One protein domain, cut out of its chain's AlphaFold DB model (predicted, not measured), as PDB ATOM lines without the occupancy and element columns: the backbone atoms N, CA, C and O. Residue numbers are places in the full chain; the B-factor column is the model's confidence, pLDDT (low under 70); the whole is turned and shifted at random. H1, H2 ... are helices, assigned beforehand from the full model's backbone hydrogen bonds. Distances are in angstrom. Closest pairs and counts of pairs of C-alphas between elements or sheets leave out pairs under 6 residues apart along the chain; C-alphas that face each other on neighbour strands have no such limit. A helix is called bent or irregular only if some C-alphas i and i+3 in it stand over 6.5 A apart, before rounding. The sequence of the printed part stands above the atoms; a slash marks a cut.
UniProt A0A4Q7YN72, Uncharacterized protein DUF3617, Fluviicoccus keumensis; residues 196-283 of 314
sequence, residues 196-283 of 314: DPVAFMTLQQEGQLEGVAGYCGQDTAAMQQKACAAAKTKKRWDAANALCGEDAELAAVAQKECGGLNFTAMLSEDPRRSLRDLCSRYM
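What this domain is: This is residues 196 to 283 of the 314 residues of the protein "Uncharacterized protein DUF3617" of Fluviicoccus keumensis (UniProt A0A4Q7YN72). An elongated row of short, mostly crossed helices has H4 at its middle, H1 and H3 packed on one side of it and H5 and H6 on the other. H2 lies at one far end, and the loop of residues 258 to 270 makes the opposite end. The printed part has 88 residues with six named helices, H1 to H6 in chain order, and no named strand: all helix. It is only just loose, close to compact, with a radius of gyration of the C-alphas of 14.7 A and spans of 47 by 26 by 19 A.

Where its parts are: H1, residues 197 to 205, begins at C-alpha 197 (-10.199, -26.290, -43.193). H2 is residues 209 to 216. H3, residues 220 to 233, is 19.8 A long. H4 is residues 237 to 244. H5, residues 248 to 257, is 14.2 A long. H6, residues 271 to 282, is 18.9 A long and ends at C-alpha 282 (8.187, -34.625, -39.001); it is irregular, with C-alphas 274 and 277 7.1 A apart.

How they stand to each other: H1 touches H3, closest C-alphas Pro 197 and Ala 227 at 4.7 A. H1 and H2 only just touch, only at the corner, with 3 pairs of C-alphas within 8 A, the closest Leu 203 and Leu 209 at 5.1 A. H3 and H4 form a helical hairpin at a shallow tilt of 28 degrees, closest C-alphas Ala 231 and Ala 240 at 4.9 A. H6 touches H4 with residues 274 to 278 alone, closest C-alphas Asp 238 and Ser 274 at 5.8 A. H5 and H6 touch at a steep tilt of 53 degrees, opposite ways, closest C-alphas Ala 254 and Cys 279 at 5.4 A. H2 is apart from H4, H5 and H6. Every O i to N i+4 pair is within hydrogen-bond range in H1 to H5, against 4 of 8 in H6.

The domain as a whole: The two C-alphas farthest apart, Tyr 215 and Gly 260, are 47.7 A apart. The printed part has no cut. The link from H5 to H6 is long, with 13 residues; the other four are tight. Residues 260 to 268 and 270 to 271 have pLDDT under 70.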
ATOM      1  N   ASP A 196     -14.519 -25.761 -45.084       92.56
ATOM      2  CA  ASP A 196     -13.230 -25.098 -45.262       92.56
ATOM      3  C   ASP A 196     -12.304 -25.368 -44.063       92.56
ATOM      4  O   ASP A 196     -12.640 -25.013 -42.934       92.56
ATOM      5  N   PRO A 197     -11.107 -25.945 -44.283       92.38
ATOM      6  CA  PRO A 197     -10.199 -26.290 -43.193       92.38
ATOM      7  C   PRO A 197      -9.787 -25.108 -42.314       92.38
ATOM      8  O   PRO A 197      -9.603 -25.274 -41.113       92.38
ATOM      9  N   VAL A 198      -9.635 -23.916 -42.899       90.44
ATOM     10  CA  VAL A 198      -9.212 -22.729 -42.148       90.44
ATOM     11  C   VAL A 198     -10.384 -22.186 -41.343       90.44
ATOM     12  O   VAL A 198     -10.225 -21.914 -40.158       90.44
ATOM     13  N   ALA A 199     -11.574 -22.108 -41.943       92.12
ATOM     14  CA  ALA A 199     -12.770 -21.685 -41.218       92.12
ATOM     15  C   ALA A 199     -13.137 -22.659 -40.082       92.12
ATOM     16  O   ALA A 199     -13.547 -22.215 -39.011       92.12
ATOM     17  N   PHE A 200     -12.928 -23.967 -40.262       94.31
ATOM     18  CA  PHE A 200     -13.074 -24.948 -39.184       94.31
ATOM     19  C   PHE A 200     -12.124 -24.662 -38.010       94.31
ATOM     20  O   PHE A 200     -12.558 -24.643 -36.858       94.31
ATOM     21  N   MET A 201     -10.847 -24.373 -38.286       91.12
ATOM     22  CA  MET A 201      -9.883 -23.993 -37.245       91.12
ATOM     23  C   MET A 201     -10.281 -22.695 -36.533       91.12
ATOM     24  O   MET A 201     -10.149 -22.611 -35.314       91.12
ATOM     25  N   THR A 202     -10.803 -21.700 -37.256       92.50
ATOM     26  CA  THR A 202     -11.325 -20.464 -36.653       92.50
ATOM     27  C   THR A 202     -12.466 -20.763 -35.680       92.50
ATOM     28  O   THR A 202     -12.432 -20.298 -34.545       92.50
ATOM     29  N   LEU A 203     -13.423 -21.619 -36.064       91.88
ATOM     30  CA  LEU A 203     -14.525 -22.030 -35.182       91.88
ATOM     31  C   LEU A 203     -14.038 -22.729 -33.902       91.88
ATOM     32  O   LEU A 203     -14.660 -22.575 -32.849       91.88
ATOM     33  N   GLN A 204     -12.944 -23.497 -33.983       91.00
ATOM     34  CA  GLN A 204     -12.306 -24.105 -32.810       91.00
ATOM     35  C   GLN A 204     -11.652 -23.049 -31.912       91.00
ATOM     36  O   GLN A 204     -11.849 -23.072 -30.700       91.00
ATOM     37  N   GLN A 205     -10.900 -22.113 -32.494       89.50
ATOM     38  CA  GLN A 205     -10.182 -21.070 -31.753       89.50
ATOM     39  C   GLN A 205     -11.122 -20.085 -31.053       89.50
ATOM     40  O   GLN A 205     -10.847 -19.662 -29.935       89.50
ATOM     41  N   GLU A 206     -12.242 -19.747 -31.690       88.19
ATOM     42  CA  GLU A 206     -13.267 -18.864 -31.125       88.19
ATOM     43  C   GLU A 206     -14.178 -19.576 -30.107       88.19
ATOM     44  O   GLU A 206     -15.063 -18.949 -29.527       88.19
ATOM     45  N   GLY A 207     -13.995 -20.885 -29.888       89.12
ATOM     46  CA  GLY A 207     -14.809 -21.675 -28.960       89.12
ATOM     47  C   GLY A 207     -16.263 -21.870 -29.412       89.12
ATOM     48  O   GLY A 207     -17.116 -22.253 -28.615       89.12
ATOM     49  N   GLN A 208     -16.570 -21.610 -30.685       87.88
ATOM     50  CA  GLN A 208     -17.928 -21.705 -31.228       87.88
ATOM     51  C   GLN A 208     -18.307 -23.133 -31.632       87.88
ATOM     52  O   GLN A 208     -19.488 -23.487 -31.616       87.88
ATOM     53  N   LEU A 209     -17.321 -23.959 -31.998       91.44
ATOM     54  CA  LEU A 209     -17.565 -25.267 -32.607       91.44
ATOM     55  C   LEU A 209     -18.399 -26.198 -31.714       91.44
ATOM     56  O   LEU A 209     -19.406 -26.724 -32.177       91.44
ATOM     57  N   GLU A 210     -18.002 -26.404 -30.456       90.81
ATOM     58  CA  GLU A 210     -18.633 -27.404 -29.581       90.81
ATOM     59  C   GLU A 210     -20.108 -27.093 -29.308       90.81
ATOM     60  O   GLU A 210     -20.967 -27.964 -29.449       90.81
ATOM     61  N   GLY A 211     -20.418 -25.835 -28.979       91.12
ATOM     62  CA  GLY A 211     -21.783 -25.417 -28.665       91.12
ATOM     63  C   GLY A 211     -22.724 -25.545 -29.863       91.12
ATOM     64  O   GLY A 211     -23.815 -26.108 -29.749       91.12
ATOM     65  N   VAL A 212     -22.294 -25.068 -31.033       92.94
ATOM     66  CA  VAL A 212     -23.130 -25.092 -32.241       92.94
ATOM     67  C   VAL A 212     -23.241 -26.517 -32.796       92.94
ATOM     68  O   VAL A 212     -24.321 -26.917 -33.228       92.94
ATOM     69  N   ALA A 213     -22.170 -27.316 -32.744       94.75
ATOM     70  CA  ALA A 213     -22.207 -28.716 -33.164       94.75
ATOM     71  C   ALA A 213     -23.147 -29.544 -32.278       94.75
ATOM     72  O   ALA A 213     -23.981 -30.277 -32.809       94.75
ATOM     73  N   GLY A 214     -23.097 -29.353 -30.954       94.44
ATOM     74  CA  GLY A 214     -24.030 -29.981 -30.017       94.44
ATOM     75  C   GLY A 214     -25.485 -29.603 -30.305       94.44
ATOM     76  O   GLY A 214     -26.351 -30.473 -30.390       94.44
ATOM     77  N   TYR A 215     -25.751 -28.321 -30.566       92.75
ATOM     78  CA  TYR A 215     -27.078 -27.844 -30.975       92.75
ATOM     79  C   TYR A 215     -27.582 -28.491 -32.283       92.75
ATOM     80  O   TYR A 215     -28.778 -28.767 -32.442       92.75
ATOM     81  N   CYS A 216     -26.666 -28.758 -33.213       94.94
ATOM     82  CA  CYS A 216     -26.952 -29.361 -34.510       94.94
ATOM     83  C   CYS A 216     -26.895 -30.894 -34.529       94.94
ATOM     84  O   CYS A 216     -27.202 -31.485 -35.563       94.94
ATOM     85  N   GLY A 217     -26.516 -31.538 -33.420       94.56
ATOM     86  CA  GLY A 217     -26.301 -32.986 -33.363       94.56
ATOM     87  C   GLY A 217     -25.167 -33.464 -34.276       94.56
ATOM     88  O   GLY A 217     -25.237 -34.572 -34.805       94.56
ATOM     89  N   GLN A 218     -24.161 -32.620 -34.519       93.50
ATOM     90  CA  GLN A 218     -23.000 -32.961 -35.338       93.50
ATOM     91  C   GLN A 218     -21.836 -33.442 -34.474       93.50
ATOM     92  O   GLN A 218     -21.573 -32.903 -33.402       93.50
ATOM     93  N   ASP A 219     -21.120 -34.445 -34.977       94.25
ATOM     94  CA  ASP A 219     -19.923 -34.981 -34.338       94.25
ATOM     95  C   ASP A 219     -18.693 -34.148 -34.732       94.25
ATOM     96  O   ASP A 219     -18.301 -34.094 -35.903       94.25
ATOM     97  N   THR A 220     -18.083 -33.478 -33.754       92.88
ATOM     98  CA  THR A 220     -16.945 -32.576 -33.982       92.88
ATOM     99  C   THR A 220     -15.683 -33.314 -34.429       92.88
ATOM    100  O   THR A 220     -14.899 -32.750 -35.196       92.88
ATOM    101  N   ALA A 221     -15.498 -34.576 -34.032       92.06
ATOM    102  CA  ALA A 221     -14.362 -35.389 -34.457       92.06
ATOM    103  C   ALA A 221     -14.502 -35.802 -35.930       92.06
ATOM    104  O   ALA A 221     -13.548 -35.681 -36.701       92.06
ATOM    105  N   ALA A 222     -15.699 -36.205 -36.358       93.38
ATOM    106  CA  ALA A 222     -16.002 -36.488 -37.758       93.38
ATOM    107  C   ALA A 222     -15.846 -35.231 -38.632       93.38
ATOM    108  O   ALA A 222     -15.295 -35.298 -39.735       93.38
ATOM    109  N   MET A 223     -16.270 -34.066 -38.130       93.88
ATOM    110  CA  MET A 223     -16.053 -32.787 -38.814       93.88
ATOM    111  C   MET A 223     -14.560 -32.458 -38.942       93.88
ATOM    112  O   MET A 223     -14.115 -32.086 -40.027       93.88
ATOM    113  N   GLN A 224     -13.768 -32.669 -37.886       93.56
ATOM    114  CA  GLN A 224     -12.318 -32.466 -37.926       93.56
ATOM    115  C   GLN A 224     -11.630 -33.405 -38.927       93.56
ATOM    116  O   GLN A 224     -10.767 -32.966 -39.688       93.56
ATOM    117  N   GLN A 225     -12.033 -34.678 -38.987       92.38
ATOM    118  CA  GLN A 225     -11.514 -35.628 -39.977       92.38
ATOM    119  C   GLN A 225     -11.828 -35.183 -41.411       92.38
ATOM    120  O   GLN A 225     -10.958 -35.232 -42.284       92.38
ATOM    121  N   LYS A 226     -13.045 -34.683 -41.657       93.38
ATOM    122  CA  LYS A 226     -13.438 -34.136 -42.962       93.38
ATOM    123  C   LYS A 226     -12.614 -32.895 -43.329       93.38
ATOM    124  O   LYS A 226     -12.122 -32.807 -44.454       93.38
ATOM    125  N   ALA A 227     -12.414 -31.978 -42.383       94.44
ATOM    126  CA  ALA A 227     -11.596 -30.782 -42.571       94.44
ATOM    127  C   ALA A 227     -10.119 -31.133 -42.838       94.44
ATOM    128  O   ALA A 227      -9.502 -30.569 -43.741       94.44
ATOM    129  N   CYS A 228      -9.571 -32.124 -42.127       94.19
ATOM    130  CA  CYS A 228      -8.245 -32.688 -42.380       94.19
ATOM    131  C   CYS A 228      -8.125 -33.232 -43.815       94.19
ATOM    132  O   CYS A 228      -7.220 -32.841 -44.555       94.19
ATOM    133  N   ALA A 229      -9.061 -34.085 -44.248       93.56
ATOM    134  CA  ALA A 229      -9.059 -34.633 -45.605       93.56
ATOM    135  C   ALA A 229      -9.125 -33.520 -46.667       93.56
ATOM    136  O   ALA A 229      -8.334 -33.514 -47.614       93.56
ATOM    137  N   ALA A 230     -10.000 -32.529 -46.468       94.06
ATOM    138  CA  ALA A 230     -10.115 -31.372 -47.348       94.06
ATOM    139  C   ALA A 230      -8.824 -30.534 -47.395       94.06
ATOM    140  O   ALA A 230      -8.441 -30.064 -48.469       94.06
ATOM    141  N   ALA A 231      -8.127 -30.370 -46.266       93.44
ATOM    142  CA  ALA A 231      -6.846 -29.669 -46.203       93.44
ATOM    143  C   ALA A 231      -5.772 -30.378 -47.034       93.44
ATOM    144  O   ALA A 231      -5.095 -29.725 -47.833       93.44
ATOM    145  N   LYS A 232      -5.674 -31.709 -46.917       91.50
ATOM    146  CA  LYS A 232      -4.742 -32.526 -47.710       91.50
ATOM    147  C   LYS A 232      -5.053 -32.446 -49.204       91.50
ATOM    148  O   LYS A 232      -4.172 -32.122 -49.997       91.50
ATOM    149  N   THR A 233      -6.321 -32.607 -49.597       92.56
ATOM    150  CA  THR A 233      -6.745 -32.482 -51.005       92.56
ATOM    151  C   THR A 233      -6.435 -31.099 -51.587       92.56
ATOM    152  O   THR A 233      -5.948 -30.991 -52.712       92.56
ATOM    153  N   LYS A 234      -6.672 -30.030 -50.816       90.06
ATOM    154  CA  LYS A 234      -6.376 -28.646 -51.219       90.06
ATOM    155  C   LYS A 234      -4.894 -28.271 -51.070       90.06
ATOM    156  O   LYS A 234      -4.545 -27.129 -51.361       90.06
ATOM    157  N   LYS A 235      -4.030 -29.194 -50.619       89.06
ATOM    158  CA  LYS A 235      -2.601 -28.965 -50.332       89.06
ATOM    159  C   LYS A 235      -2.352 -27.803 -49.357       89.06
ATOM    160  O   LYS A 235      -1.334 -27.120 -49.441       89.06
ATOM    161  N   ARG A 236      -3.288 -27.564 -48.431       88.69
ATOM    162  CA  ARG A 236      -3.135 -26.613 -47.318       88.69
ATOM    163  C   ARG A 236      -2.428 -27.315 -46.167       88.69
ATOM    164  O   ARG A 236      -3.065 -27.799 -45.235       88.69
ATOM    165  N   TRP A 237      -1.117 -27.477 -46.305       86.19
ATOM    166  CA  TRP A 237      -0.309 -28.315 -45.418       86.19
ATOM    167  C   TRP A 237      -0.219 -27.797 -43.984       86.19
ATOM    168  O   TRP A 237      -0.126 -28.591 -43.057       86.19
ATOM    169  N   ASP A 238      -0.287 -26.482 -43.805       84.06
ATOM    170  CA  ASP A 238      -0.401 -25.804 -42.516       84.06
ATOM    171  C   ASP A 238      -1.685 -26.216 -41.779       84.06
ATOM    172  O   ASP A 238      -1.628 -26.712 -40.651       84.06
ATOM    173  N   ALA A 239      -2.834 -26.108 -42.454       88.88
ATOM    174  CA  ALA A 239      -4.123 -26.521 -41.912       88.88
ATOM    175  C   ALA A 239      -4.186 -28.043 -41.706       88.88
ATOM    176  O   ALA A 239      -4.658 -28.512 -40.674       88.88
ATOM    177  N   ALA A 240      -3.658 -28.833 -42.646       91.00
ATOM    178  CA  ALA A 240      -3.613 -30.287 -42.523       91.00
ATOM    179  C   ALA A 240      -2.757 -30.723 -41.325       91.00
ATOM    180  O   ALA A 240      -3.172 -31.581 -40.554       91.00
ATOM    181  N   ASN A 241      -1.599 -30.093 -41.108       88.75
ATOM    182  CA  ASN A 241      -0.748 -30.371 -39.955       88.75
ATOM    183  C   ASN A 241      -1.455 -30.061 -38.626       88.75
ATOM    184  O   ASN A 241      -1.335 -30.827 -37.669       88.75
ATOM    185  N   ALA A 242      -2.220 -28.970 -38.567       88.50
ATOM    186  CA  ALA A 242      -3.000 -28.625 -37.382       88.50
ATOM    187  C   ALA A 242      -4.168 -29.599 -37.132       88.50
ATOM    188  O   ALA A 242      -4.402 -29.986 -35.991       88.50
ATOM    189  N   LEU A 243      -4.869 -30.025 -38.188       92.00
ATOM    190  CA  LEU A 243      -6.121 -30.786 -38.082       92.00
ATOM    191  C   LEU A 243      -5.937 -32.304 -38.005       92.00
ATOM    192  O   LEU A 243      -6.689 -32.973 -37.295       92.00
ATOM    193  N   CYS A 244      -4.974 -32.853 -38.745       91.06
ATOM    194  CA  CYS A 244      -4.811 -34.297 -38.919       91.06
ATOM    195  C   CYS A 244      -4.010 -34.968 -37.794       91.06
ATOM    196  O   CYS A 244      -4.066 -36.185 -37.655       91.06
ATOM    197  N   GLY A 245      -3.253 -34.207 -36.994       83.81
ATOM    198  CA  GLY A 245      -2.333 -34.796 -36.019       83.81
ATOM    199  C   GLY A 245      -1.168 -35.534 -36.695       83.81
ATOM    200  O   GLY A 245      -0.582 -35.020 -37.652       83.81
ATOM    201  N   GLU A 246      -0.809 -36.705 -36.163       84.12
ATOM    202  CA  GLU A 246       0.156 -37.613 -36.795       84.12
ATOM    203  C   GLU A 246      -0.484 -38.305 -38.004       84.12
ATOM    204  O   GLU A 246      -1.459 -39.040 -37.876       84.12
ATOM    205  N   ASP A 247       0.076 -38.073 -39.189       90.69
ATOM    206  CA  ASP A 247      -0.446 -38.577 -40.454       90.69
ATOM    207  C   ASP A 247       0.722 -38.960 -41.381       90.69
ATOM    208  O   ASP A 247       1.682 -38.206 -41.573       90.69
ATOM    209  N   ALA A 248       0.660 -40.169 -41.944       88.50
ATOM    210  CA  ALA A 248       1.732 -40.730 -42.766       88.50
ATOM    211  C   ALA A 248       1.898 -40.016 -44.121       88.50
ATOM    212  O   ALA A 248       3.008 -39.939 -44.647       88.50
ATOM    213  N   GLU A 249       0.816 -39.469 -44.681       87.81
ATOM    214  CA  GLU A 249       0.853 -38.678 -45.913       87.81
ATOM    215  C   GLU A 249       1.573 -37.352 -45.657       87.81
ATOM    216  O   GLU A 249       2.453 -36.960 -46.424       87.81
ATOM    217  N   LEU A 250       1.276 -36.707 -44.525       88.56
ATOM    218  CA  LEU A 250       1.976 -35.502 -44.082       88.56
ATOM    219  C   LEU A 250       3.465 -35.753 -43.822       88.56
ATOM    220  O   LEU A 250       4.295 -34.934 -44.221       88.56
ATOM    221  N   ALA A 251       3.820 -36.897 -43.230       86.69
ATOM    222  CA  ALA A 251       5.213 -37.297 -43.051       86.69
ATOM    223  C   ALA A 251       5.944 -37.470 -44.396       86.69
ATOM    224  O   ALA A 251       7.070 -36.995 -44.554       86.69
ATOM    225  N   ALA A 252       5.302 -38.096 -45.386       87.12
ATOM    226  CA  ALA A 252       5.872 -38.272 -46.722       87.12
ATOM    227  C   ALA A 252       6.049 -36.933 -47.461       87.12
ATOM    228  O   ALA A 252       7.094 -36.692 -48.071       87.12
ATOM    229  N   VAL A 253       5.063 -36.033 -47.365       86.38
ATOM    230  CA  VAL A 253       5.165 -34.666 -47.902       86.38
ATOM    231  C   VAL A 253       6.311 -33.917 -47.227       86.38
ATOM    232  O   VAL A 253       7.117 -33.295 -47.915       86.38
ATOM    233  N   ALA A 254       6.450 -34.022 -45.905       85.25
ATOM    234  CA  ALA A 254       7.543 -33.385 -45.183       85.25
ATOM    235  C   ALA A 254       8.918 -33.919 -45.619       85.25
ATOM    236  O   ALA A 254       9.824 -33.138 -45.894       85.25
ATOM    237  N   GLN A 255       9.088 -35.235 -45.763       83.00
ATOM    238  CA  GLN A 255      10.353 -35.811 -46.238       83.00
ATOM    239  C   GLN A 255      10.741 -35.304 -47.632       83.00
ATOM    240  O   GLN A 255      11.915 -35.039 -47.889       83.00
ATOM    241  N   LYS A 256       9.754 -35.141 -48.520       83.25
ATOM    242  CA  LYS A 256       9.967 -34.659 -49.886       83.25
ATOM    243  C   LYS A 256      10.258 -33.158 -49.945       83.25
ATOM    244  O   LYS A 256      11.189 -32.746 -50.628       83.25
ATOM    245  N   GLU A 257       9.459 -32.349 -49.258       79.62
ATOM    246  CA  GLU A 257       9.465 -30.891 -49.414       79.62
ATOM    247  C   GLU A 257      10.418 -30.191 -48.432       79.62
ATOM    248  O   GLU A 257      10.899 -29.100 -48.720       79.62
ATOM    249  N   CYS A 258      10.735 -30.800 -47.283       79.94
ATOM    250  CA  CYS A 258      11.590 -30.202 -46.247       79.94
ATOM    251  C   CYS A 258      13.082 -30.544 -46.397       79.94
ATOM    252  O   CYS A 258      13.919 -29.989 -45.678       79.94
ATOM    253  N   GLY A 259      13.437 -31.463 -47.300       70.81
ATOM    254  CA  GLY A 259      14.816 -31.887 -47.531       70.81
ATOM    255  C   GLY A 259      15.721 -30.716 -47.926       70.81
ATOM    256  O   GLY A 259      15.554 -30.119 -48.982       70.81
ATOM    257  N   GLY A 260      16.689 -30.376 -47.067       65.62
ATOM    258  CA  GLY A 260      17.664 -29.308 -47.330       65.62
ATOM    259  C   GLY A 260      17.182 -27.879 -47.041       65.62
ATOM    260  O   GLY A 260      17.960 -26.944 -47.217       65.62
ATOM    261  N   LEU A 261      15.951 -27.679 -46.557       66.69
ATOM    262  CA  LEU A 261      15.439 -26.343 -46.240       66.69
ATOM    263  C   LEU A 261      15.906 -25.858 -44.859       66.69
ATOM    264  O   LEU A 261      15.763 -26.556 -43.854       66.69
ATOM    265  N   ASN A 262      16.418 -24.624 -44.802       66.81
ATOM    266  CA  ASN A 262      16.676 -23.911 -43.551       66.81
ATOM    267  C   ASN A 262      15.651 -22.782 -43.355       66.81
ATOM    268  O   ASN A 262      15.810 -21.674 -43.869       66.81
ATOM    269  N   PHE A 263      14.585 -23.067 -42.605       63.72
ATOM    270  CA  PHE A 263      13.458 -22.146 -42.414       63.72
ATOM    271  C   PHE A 263      13.798 -20.879 -41.612       63.72
ATOM    272  O   PHE A 263      13.025 -19.924 -41.653       63.72
ATOM    273  N   THR A 264      14.938 -20.828 -40.908       61.62
ATOM    274  CA  THR A 264      15.387 -19.615 -40.195       61.62
ATOM    275  C   THR A 264      15.979 -18.553 -41.124       61.62
ATOM    276  O   THR A 264      16.093 -17.402 -40.713       61.62
ATOM    277  N   ALA A 265      16.306 -18.906 -42.373       61.88
ATOM    278  CA  ALA A 265      16.862 -17.996 -43.379       61.88
ATOM    279  C   ALA A 265      15.858 -17.600 -44.484       61.88
ATOM    280  O   ALA A 265      16.228 -16.893 -45.421       61.88
ATOM    281  N   MET A 266      14.599 -18.053 -44.410       64.12
ATOM    282  CA  MET A 266      13.567 -17.725 -45.402       64.12
ATOM    283  C   MET A 266      12.952 -16.344 -45.155       64.12
ATOM    284  O   MET A 266      12.555 -16.019 -44.034       64.12
ATOM    285  N   LEU A 267      12.807 -15.564 -46.228       66.00
ATOM    286  CA  LEU A 267      12.062 -14.304 -46.222       66.00
ATOM    287  C   LEU A 267      10.577 -14.554 -45.911       66.00
ATOM    288  O   LEU A 267      10.040 -15.629 -46.186       66.00
ATOM    289  N   SER A 268       9.894 -13.554 -45.348       67.19
ATOM    290  CA  SER A 268       8.470 -13.639 -44.983       67.19
ATOM    291  C   SER A 268       7.544 -13.953 -46.160       67.19
ATOM    292  O   SER A 268       6.473 -14.509 -45.945       67.19
ATOM    293  N   GLU A 269       7.969 -13.621 -47.378       70.75
ATOM    294  CA  GLU A 269       7.217 -13.808 -48.622       70.75
ATOM    295  C   GLU A 269       7.455 -15.176 -49.281       70.75
ATOM    296  O   GLU A 269       6.810 -15.492 -50.279       70.75
ATOM    297  N   ASP A 270       8.366 -16.006 -48.752       69.12
ATOM    298  CA  ASP A 270       8.628 -17.325 -49.330       69.12
ATOM    299  C   ASP A 270       7.397 -18.237 -49.137       69.12
ATOM    300  O   ASP A 270       7.034 -18.547 -47.995       69.12
ATOM    301  N   PRO A 271       6.752 -18.720 -50.218       66.62
ATOM    302  CA  PRO A 271       5.537 -19.531 -50.123       66.62
ATOM    303  C   PRO A 271       5.756 -20.855 -49.371       66.62
ATOM    304  O   PRO A 271       4.811 -21.417 -48.809       66.62
ATOM    305  N   ARG A 272       7.007 -21.331 -49.284       71.62
ATOM    306  CA  ARG A 272       7.389 -22.538 -48.534       71.62
ATOM    307  C   ARG A 272       7.373 -22.321 -47.024       71.62
ATOM    308  O   ARG A 272       7.425 -23.291 -46.276       71.62
ATOM    309  N   ARG A 273       7.247 -21.080 -46.540       72.69
ATOM    310  CA  ARG A 273       7.159 -20.774 -45.104       72.69
ATOM    311  C   ARG A 273       5.936 -21.408 -44.435       72.69
ATOM    312  O   ARG A 273       6.001 -21.718 -43.248       72.69
ATOM    313  N   SER A 274       4.868 -21.661 -45.195       73.38
ATOM    314  CA  SER A 274       3.687 -22.427 -44.760       73.38
ATOM    315  C   SER A 274       4.016 -23.872 -44.348       73.38
ATOM    316  O   SER A 274       3.344 -24.442 -43.495       73.38
ATOM    317  N   LEU A 275       5.097 -24.454 -44.880       77.62
ATOM    318  CA  LEU A 275       5.556 -25.805 -44.549       77.62
ATOM    319  C   LEU A 275       6.367 -25.862 -43.252       77.62
ATOM    320  O   LEU A 275       6.651 -26.953 -42.770       77.62
ATOM    321  N   ARG A 276       6.753 -24.723 -42.664       78.50
ATOM    322  CA  ARG A 276       7.642 -24.686 -41.492       78.50
ATOM    323  C   ARG A 276       7.129 -25.559 -40.348       78.50
ATOM    324  O   ARG A 276       7.902 -26.327 -39.775       78.50
ATOM    325  N   ASP A 277       5.850 -25.438 -40.011       80.62
ATOM    326  CA  ASP A 277       5.274 -26.145 -38.864       80.62
ATOM    327  C   ASP A 277       5.097 -27.646 -39.166       80.62
ATOM    328  O   ASP A 277       5.306 -28.478 -38.284       80.62
ATOM    329  N   LEU A 278       4.835 -28.000 -40.431       84.38
ATOM    330  CA  LEU A 278       4.850 -29.382 -40.924       84.38
ATOM    331  C   LEU A 278       6.259 -29.993 -40.802       84.38
ATOM    332  O   LEU A 278       6.443 -31.047 -40.196       84.38
ATOM    333  N   CYS A 279       7.273 -29.311 -41.331       83.50
ATOM    334  CA  CYS A 279       8.660 -29.766 -41.289       83.50
ATOM    335  C   CYS A 279       9.176 -29.889 -39.854       83.50
ATOM    336  O   CYS A 279       9.866 -30.850 -39.533       83.50
ATOM    337  N   SER A 280       8.812 -28.946 -38.980       81.69
ATOM    338  CA  SER A 280       9.201 -28.971 -37.566       81.69
ATOM    339  C   SER A 280       8.631 -30.174 -36.816       81.69
ATOM    340  O   SER A 280       9.224 -30.603 -35.830       81.69
ATOM    341  N   ARG A 281       7.493 -30.715 -37.272       83.25
ATOM    342  CA  ARG A 281       6.856 -31.888 -36.674       83.25
ATOM    343  C   ARG A 281       7.496 -33.201 -37.116       83.25
ATOM    344  O   ARG A 281       7.700 -34.074 -36.282       83.25
ATOM    345  N   TYR A 282       7.795 -33.339 -38.407       83.25
ATOM    346  CA  TYR A 282       8.187 -34.625 -39.001       83.25
ATOM    347  C   TYR A 282       9.687 -34.772 -39.287       83.25
ATOM    348  O   TYR A 282      10.152 -35.895 -39.479       83.25
ATOM    349  N   MET A 283      10.463 -33.683 -39.313       77.94
ATOM    350  CA  MET A 283      11.910 -33.762 -39.510       77.94
ATOM    351  C   MET A 283      12.655 -33.803 -38.171       77.94
ATOM    352  O   MET A 283      12.345 -33.021 -37.269       77.94
TER     353      MET A 283